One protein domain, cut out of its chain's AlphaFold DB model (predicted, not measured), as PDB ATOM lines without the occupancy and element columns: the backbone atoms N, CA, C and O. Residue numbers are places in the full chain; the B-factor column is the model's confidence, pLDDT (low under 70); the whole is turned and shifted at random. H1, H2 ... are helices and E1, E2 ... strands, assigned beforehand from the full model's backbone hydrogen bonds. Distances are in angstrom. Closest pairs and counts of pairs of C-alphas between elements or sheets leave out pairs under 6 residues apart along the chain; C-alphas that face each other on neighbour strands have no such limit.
ATOM      1  N   ILE A   2     134.259 157.862 148.697       56.00
ATOM      2  CA  ILE A   2     134.072 158.828 149.787       56.00
ATOM      3  C   ILE A   2     133.514 160.091 149.136       56.00
ATOM      4  O   ILE A   2     134.273 160.952 148.712       56.00
ATOM      5  N   ASN A   3     132.193 160.153 148.989       62.66
ATOM      6  CA  ASN A   3     131.516 161.354 148.519       62.66
ATOM      7  C   ASN A   3     130.854 162.005 149.725       62.66
ATOM      8  O   ASN A   3     129.937 161.432 150.318       62.66
ATOM      9  N   LEU A   4     131.348 163.180 150.104       75.62
ATOM     10  CA  LEU A   4     130.676 164.012 151.091       75.62
ATOM     11  C   LEU A   4     129.311 164.439 150.545       75.62
ATOM     12  O   LEU A   4     129.139 164.636 149.339       75.62
ATOM     13  N   THR A   5     128.333 164.587 151.433       84.38
ATOM     14  CA  THR A   5     127.037 165.152 151.057       84.38
ATOM     15  C   THR A   5     127.177 166.648 150.788       84.38
ATOM     16  O   THR A   5     128.115 167.308 151.247       84.38
ATOM     17  N   LYS A   6     126.206 167.223 150.079       86.19
ATOM     18  CA  LYS A   6     126.149 168.668 149.844       86.19
ATOM     19  C   LYS A   6     126.232 169.473 151.144       86.19
ATOM     20  O   LYS A   6     126.985 170.439 151.220       86.19
ATOM     21  N   GLU A   7     125.505 169.069 152.184       86.38
ATOM     22  CA  GLU A   7     125.491 169.756 153.481       86.38
ATOM     23  C   GLU A   7     126.872 169.738 154.143       86.38
ATOM     24  O   GLU A   7     127.246 170.690 154.830       86.38
ATOM     25  N   GLN A   8     127.643 168.669 153.933       85.25
ATOM     26  CA  GLN A   8     129.015 168.576 154.418       85.25
ATOM     27  C   GLN A   8     129.930 169.540 153.657       85.25
ATOM     28  O   GLN A   8     130.672 170.278 154.301       85.25
ATOM     29  N   TYR A   9     129.823 169.625 152.328       86.56
ATOM     30  CA  TYR A   9     130.585 170.611 151.551       86.56
ATOM     31  C   TYR A   9     130.232 172.057 151.905       86.56
ATOM     32  O   TYR A   9     131.126 172.892 152.015       86.56
ATOM     33  N   ILE A  10     128.953 172.354 152.152       86.25
ATOM     34  CA  ILE A  10     128.526 173.681 152.617       86.25
ATOM     35  C   ILE A  10     129.204 174.017 153.948       86.25
ATOM     36  O   ILE A  10     129.781 175.093 154.078       86.25
ATOM     37  N   LYS A  11     129.210 173.088 154.915       85.38
ATOM     38  CA  LYS A  11     129.899 173.288 156.201       85.38
ATOM     39  C   LYS A  11     131.399 173.519 156.027       85.38
ATOM     40  O   LYS A  11     131.959 174.372 156.713       85.38
ATOM     41  N   VAL A  12     132.043 172.782 155.120       83.25
ATOM     42  CA  VAL A  12     133.468 172.952 154.800       83.25
ATOM     43  C   VAL A  12     133.733 174.347 154.241       83.25
ATOM     44  O   VAL A  12     134.612 175.043 154.746       83.25
ATOM     45  N   LEU A  13     132.953 174.789 153.253       82.62
ATOM     46  CA  LEU A  13     133.097 176.114 152.648       82.62
ATOM     47  C   LEU A  13     132.809 177.244 153.647       82.62
ATOM     48  O   LEU A  13     133.535 178.235 153.663       82.62
ATOM     49  N   ASP A  14     131.817 177.075 154.522       81.38
ATOM     50  CA  ASP A  14     131.480 178.064 155.551       81.38
ATOM     51  C   ASP A  14     132.571 178.166 156.642       81.38
ATOM     52  O   ASP A  14     132.799 179.251 157.178       81.38
ATOM     53  N   THR A  15     133.274 177.065 156.947       78.88
ATOM     54  CA  THR A  15     134.284 177.002 158.027       78.88
ATOM     55  C   THR A  15     135.702 177.312 157.545       78.88
ATOM     56  O   THR A  15     136.422 178.079 158.179       78.88
ATOM     57  N   HIS A  16     136.117 176.708 156.432       70.25
ATOM     58  CA  HIS A  16     137.500 176.734 155.944       70.25
ATOM     59  C   HIS A  16     137.679 177.611 154.699       70.25
ATOM     60  O   HIS A  16     138.797 178.023 154.413       70.25
ATOM     61  N   ARG A  17     136.591 177.935 153.980       68.94
ATOM     62  CA  ARG A  17     136.584 178.710 152.719       68.94
ATOM     63  C   ARG A  17     137.427 178.122 151.577       68.94
ATOM     64  O   ARG A  17     137.652 178.805 150.583       68.94
ATOM     65  N   THR A  18     137.863 176.871 151.690       71.94
ATOM     66  CA  THR A  18     138.739 176.199 150.720       71.94
ATOM     67  C   THR A  18     138.204 174.786 150.431       71.94
ATOM     68  O   THR A  18     137.953 174.036 151.375       71.94
ATOM     69  N   LEU A  19     137.985 174.423 149.156       82.56
ATOM     70  CA  LEU A  19     137.415 173.119 148.726       82.56
ATOM     71  C   LEU A  19     138.032 172.563 147.418       82.56
ATOM     72  O   LEU A  19     137.771 173.184 146.389       82.56
ATOM     73  N   HIS A  20     138.798 171.433 147.479       83.69
ATOM     74  CA  HIS A  20     139.557 170.640 146.461       83.69
ATOM     75  C   HIS A  20     138.772 170.610 145.173       83.69
ATOM     76  O   HIS A  20     137.715 170.025 145.234       83.69
ATOM     77  N   ILE A  21     139.168 171.216 144.062       85.19
ATOM     78  CA  ILE A  21     138.506 170.941 142.788       85.19
ATOM     79  C   ILE A  21     139.528 170.257 141.909       85.19
ATOM     80  O   ILE A  21     140.532 170.866 141.538       85.19
ATOM     81  N   VAL A  22     139.262 168.982 141.654       80.50
ATOM     82  CA  VAL A  22     140.184 168.029 141.036       80.50
ATOM     83  C   VAL A  22     139.509 167.319 139.867       80.50
ATOM     84  O   VAL A  22     138.285 167.300 139.766       80.50
ATOM     85  N   ASP A  23     140.302 166.718 138.993       74.62
ATOM     86  CA  ASP A  23     139.854 166.009 137.789       74.62
ATOM     87  C   ASP A  23     139.276 164.612 138.067       74.62
ATOM     88  O   ASP A  23     138.359 164.173 137.373       74.62
ATOM     89  N   SER A  24     139.767 163.910 139.095       76.12
ATOM     90  CA  SER A  24     139.411 162.506 139.319       76.12
ATOM     91  C   SER A  24     139.052 162.144 140.762       76.12
ATOM     92  O   SER A  24     139.578 162.673 141.745       76.12
ATOM     93  N   ALA A  25     138.200 161.125 140.903       78.44
ATOM     94  CA  ALA A  25     137.842 160.540 142.198       78.44
ATOM     95  C   ALA A  25     139.055 159.978 142.971       78.44
ATOM     96  O   ALA A  25     139.041 159.912 144.202       78.44
ATOM     97  N   LYS A  26     140.124 159.582 142.262       80.88
ATOM     98  CA  LYS A  26     141.382 159.163 142.892       80.88
ATOM     99  C   LYS A  26     142.011 160.326 143.661       80.88
ATOM    100  O   LYS A  26     142.361 160.147 144.825       80.88
ATOM    101  N   ARG A  27     142.080 161.514 143.052       77.62
ATOM    102  CA  ARG A  27     142.586 162.730 143.708       77.62
ATOM    103  C   ARG A  27     141.723 163.140 144.890       77.62
ATOM    104  O   ARG A  27     142.260 163.473 145.941       77.62
ATOM    105  N   VAL A  28     140.398 163.020 144.773       82.25
ATOM    106  CA  VAL A  28     139.486 163.271 145.904       82.25
ATOM    107  C   VAL A  28     139.874 162.429 147.122       82.25
ATOM    108  O   VAL A  28     139.921 162.934 148.244       82.25
ATOM    109  N   LYS A  29     140.208 161.153 146.903       82.06
ATOM    110  CA  LYS A  29     140.676 160.267 147.970       82.06
ATOM    111  C   LYS A  29     142.041 160.690 148.529       82.06
ATOM    112  O   LYS A  29     142.200 160.685 149.742       82.06
ATOM    113  N   GLU A  30     142.990 161.084 147.679       83.50
ATOM    114  CA  GLU A  30     144.313 161.572 148.112       83.50
ATOM    115  C   GLU A  30     144.198 162.777 149.063       83.50
ATOM    116  O   GLU A  30     144.883 162.821 150.086       83.50
ATOM    117  N   TYR A  31     143.290 163.712 148.769       82.75
ATOM    118  CA  TYR A  31     142.975 164.843 149.647       82.75
ATOM    119  C   TYR A  31     142.314 164.411 150.951       82.75
ATOM    120  O   TYR A  31     142.720 164.836 152.034       82.75
ATOM    121  N   TYR A  32     141.343 163.505 150.866       82.25
ATOM    122  CA  TYR A  32     140.679 162.979 152.052       82.25
ATOM    123  C   TYR A  32     141.662 162.291 153.013       82.25
ATOM    124  O   TYR A  32     141.612 162.525 154.222       82.25
ATOM    125  N   ASP A  33     142.607 161.508 152.485       82.25
ATOM    126  CA  ASP A  33     143.650 160.835 153.270       82.25
ATOM    127  C   ASP A  33     144.583 161.846 153.980       82.25
ATOM    128  O   ASP A  33     145.124 161.557 155.051       82.25
ATOM    129  N   ARG A  34     144.713 163.068 153.439       82.50
ATOM    130  CA  ARG A  34     145.437 164.207 154.043       82.50
ATOM    131  C   ARG A  34     144.608 165.028 155.026       82.50
ATOM    132  O   ARG A  34     145.142 165.951 155.635       82.50
ATOM    133  N   LYS A  35     143.338 164.664 155.239       81.62
ATOM    134  CA  LYS A  35     142.346 165.440 156.009       81.62
ATOM    135  C   LYS A  35     142.014 166.794 155.374       81.62
ATOM    136  O   LYS A  35     141.605 167.724 156.069       81.62
ATOM    137  N   GLU A  36     142.163 166.878 154.063       82.88
ATOM    138  CA  GLU A  36     141.737 167.997 153.234       82.88
ATOM    139  C   GLU A  36     140.462 167.604 152.475       82.88
ATOM    140  O   GLU A  36     140.110 166.428 152.354       82.88
ATOM    141  N   TYR A  37     139.717 168.596 151.997       84.06
ATOM    142  CA  TYR A  37     138.413 168.367 151.378       84.06
ATOM    143  C   TYR A  37     138.491 168.589 149.888       84.06
ATOM    144  O   TYR A  37     138.901 169.670 149.487       84.06
ATOM    145  N   ALA A  38     138.025 167.627 149.093       85.94
ATOM    146  CA  ALA A  38     137.959 167.766 147.649       85.94
ATOM    147  C   ALA A  38     136.689 167.228 147.013       85.94
ATOM    148  O   ALA A  38     136.035 166.349 147.557       85.94
ATOM    149  N   ILE A  39     136.366 167.796 145.859       86.62
ATOM    150  CA  ILE A  39     135.245 167.517 144.984       86.62
ATOM    151  C   ILE A  39     135.763 167.426 143.546       86.62
ATOM    152  O   ILE A  39     136.663 168.155 143.130       86.62
ATOM    153  N   GLN A  40     135.200 166.503 142.784       85.81
ATOM    154  CA  GLN A  40     135.537 166.344 141.378       85.81
ATOM    155  C   GLN A  40     134.909 167.473 140.537       85.81
ATOM    156  O   GLN A  40     133.817 167.949 140.858       85.81
ATOM    157  N   CYS A  41     135.585 167.916 139.477       82.69
ATOM    158  CA  CYS A  41     135.177 169.056 138.649       82.69
ATOM    159  C   CYS A  41     133.891 168.822 137.839       82.69
ATOM    160  O   CYS A  41     133.187 169.776 137.518       82.69
ATOM    161  N   ASP A  42     133.572 167.564 137.546       78.62
ATOM    162  CA  ASP A  42     132.349 167.104 136.879       78.62
ATOM    163  C   ASP A  42     131.217 166.767 137.873       78.62
ATOM    164  O   ASP A  42     130.120 166.371 137.475       78.62
ATOM    165  N   SER A  43     131.449 166.934 139.182       85.06
ATOM    166  CA  SER A  43     130.464 166.587 140.202       85.06
ATOM    167  C   SER A  43     129.220 167.486 140.114       85.06
ATOM    168  O   SER A  43     129.345 168.712 140.197       85.06
ATOM    169  N   PRO A  44     127.996 166.920 140.094       85.25
ATOM    170  CA  PRO A  44     126.762 167.710 140.135       85.25
ATOM    171  C   PRO A  44     126.678 168.641 141.351       85.25
ATOM    172  O   PRO A  44     126.177 169.761 141.257       85.25
ATOM    173  N   ILE A  45     127.241 168.215 142.488       88.25
ATOM    174  CA  ILE A  45     127.259 169.006 143.724       88.25
ATOM    175  C   ILE A  45     128.060 170.301 143.530       88.25
ATOM    176  O   ILE A  45     127.690 171.332 144.084       88.25
ATOM    177  N   LEU A  46     129.123 170.290 142.719       87.69
ATOM    178  CA  LEU A  46     129.924 171.486 142.453       87.69
ATOM    179  C   LEU A  46     129.102 172.565 141.740       87.69
ATOM    180  O   LEU A  46     129.181 173.742 142.100       87.69
ATOM    181  N   LYS A  47     128.272 172.154 140.774       85.81
ATOM    182  CA  LYS A  47     127.346 173.048 140.072       85.81
ATOM    183  C   LYS A  47     126.308 173.634 141.030       85.81
ATOM    184  O   LYS A  47     126.108 174.844 141.036       85.81
ATOM    185  N   GLU A  48     125.726 172.809 141.899       89.12
ATOM    186  CA  GLU A  48     124.785 173.286 142.922       89.12
ATOM    187  C   GLU A  48     125.441 174.301 143.876       89.12
ATOM    188  O   GLU A  48     124.869 175.353 144.162       89.12
ATOM    189  N   LEU A  49     126.671 174.041 144.337       89.19
ATOM    190  CA  LEU A  49     127.418 174.964 145.202       89.19
ATOM    191  C   LEU A  49     127.714 176.302 144.505       89.19
ATOM    192  O   LEU A  49     127.666 177.357 145.148       89.19
ATOM    193  N   PHE A  50     128.001 176.275 143.202       89.44
ATOM    194  CA  PHE A  50     128.160 177.478 142.386       89.44
ATOM    195  C   PHE A  50     126.853 178.275 142.279       89.44
ATOM    196  O   PHE A  50     126.846 179.478 142.542       89.44
ATOM    197  N   GLU A  51     125.743 177.615 141.946       88.75
ATOM    198  CA  GLU A  51     124.422 178.245 141.810       88.75
ATOM    199  C   GLU A  51     123.937 178.870 143.126       88.75
ATOM    200  O   GLU A  51     123.337 179.945 143.123       88.75
ATOM    201  N   MET A  52     124.278 178.253 144.261       89.19
ATOM    202  CA  MET A  52     124.023 178.782 145.605       89.19
ATOM    203  C   MET A  52     124.931 179.961 146.001       89.19
ATOM    204  O   MET A  52     124.763 180.516 147.088       89.19
ATOM    205  N   GLY A  53     125.915 180.331 145.175       87.12
ATOM    206  CA  GLY A  53     126.871 181.403 145.469       87.12
ATOM    207  C   GLY A  53     127.858 181.065 146.591       87.12
ATOM    208  O   GLY A  53     128.394 181.972 147.227       87.12
ATOM    209  N   LYS A  54     128.084 179.774 146.869       87.25
ATOM    210  CA  LYS A  54     129.014 179.321 147.917       87.25
ATOM    211  C   LYS A  54     130.471 179.310 147.459       87.25
ATOM    212  O   LYS A  54     131.364 179.391 148.298       87.25
ATOM    213  N   LEU A  55     130.715 179.211 146.151       86.12
ATOM    214  CA  LEU A  55     132.065 179.269 145.599       86.12
ATOM    215  C   LEU A  55     132.538 180.728 145.468       86.12
ATOM    216  O   LEU A  55     131.784 181.567 144.970       86.12
ATOM    217  N   PRO A  56     133.785 181.046 145.855       84.06
ATOM    218  CA  PRO A  56     134.355 182.369 145.626       84.06
ATOM    219  C   PRO A  56     134.497 182.642 144.122       84.06
ATOM    220  O   PRO A  56     134.968 181.789 143.372       84.06
TER     221      PRO A  56
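What this domain is: This is residues 2 to 56 of the 249 residues of an uncharacterized protein of Parabacteroides distasonis (UniProt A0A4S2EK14). What would one see first in this model? Two very short parallel strands, E1 and E2, lie side by side near the middle of a small body, with H2 at one end of it and H1 and H3 together at the other end. H2 packs on the strand pair, mostly on E2, while H1 and H3 are set at a steep angle to each other. What are the parts and the overall form? The printed part has 55 residues with the named elements H1, E1, H2, E2 and H3 in that order; the class is mostly helix, and the sheet E1 E2 is parallel. The whole is compact and rounded, with a radius of gyration of the C-alphas of 10.2 A and spans of 26 by 23 by 18 A.

How they stand to each other: Which helix does the first one meet? H1, residues 6 to 16, and H3, residues 44 to 51, only just touch, with 3 pairs of C-alphas within 8 A; the closest are those of Lys 6 and Ile 45, 6.2 A apart. They run the same way at a steep tilt of 55 degrees. How are the strands joined? E1, residues 20 to 22, and E2, residues 38 to 40, are parallel neighbours, their directions 29 degrees apart; N 39 and O 20 at 2.7 A and N 22 and O 39 at 3.1 A are within hydrogen-bond range. With H2, residues 25 to 33, they form a strand-helix-strand unit, two parallel neighbour strands with a helix between them in the chain, and its crossover is right-handed. Where do H2 and H3 come closest to E2? The closest C-alphas of H2 and E2 are those of Val 28 and Ala 38, 5.1 A apart; those of H3 and E2 are Leu 46 and Ile 39, 7.1 A apart. H2 is apart from both H1 and H3. Are the helices' backbones well formed? In H1, H2 and H3 every O i to N i+4 pair is within hydrogen-bond range.

Where its parts are: Where does the first element begin? H1 begins at C-alpha 6, (126.149, 168.668, 149.844), and is 15.2 A long from first to last C-alpha. How long are the next elements? E1 measures 6.1 A, H2 12.5 A and E2 6.9 A; C-alpha 25, where H2 begins, is at (137.842, 160.540, 142.198). Where does the last element end? H3, 10.9 A long, ends at C-alpha 51, (124.422, 178.245, 141.810).

The domain as a whole: How far does it reach? The two C-alphas farthest apart, those of Asp 33 and Glu 51, are 28.4 A apart. Is the chain broken or loosely linked? The printed part has no cut, and the four links between named elements are tight. Where is confidence low? The mean pLDDT of the printed part is 82.2; residues 2 to 3 and residue 17 are under 70.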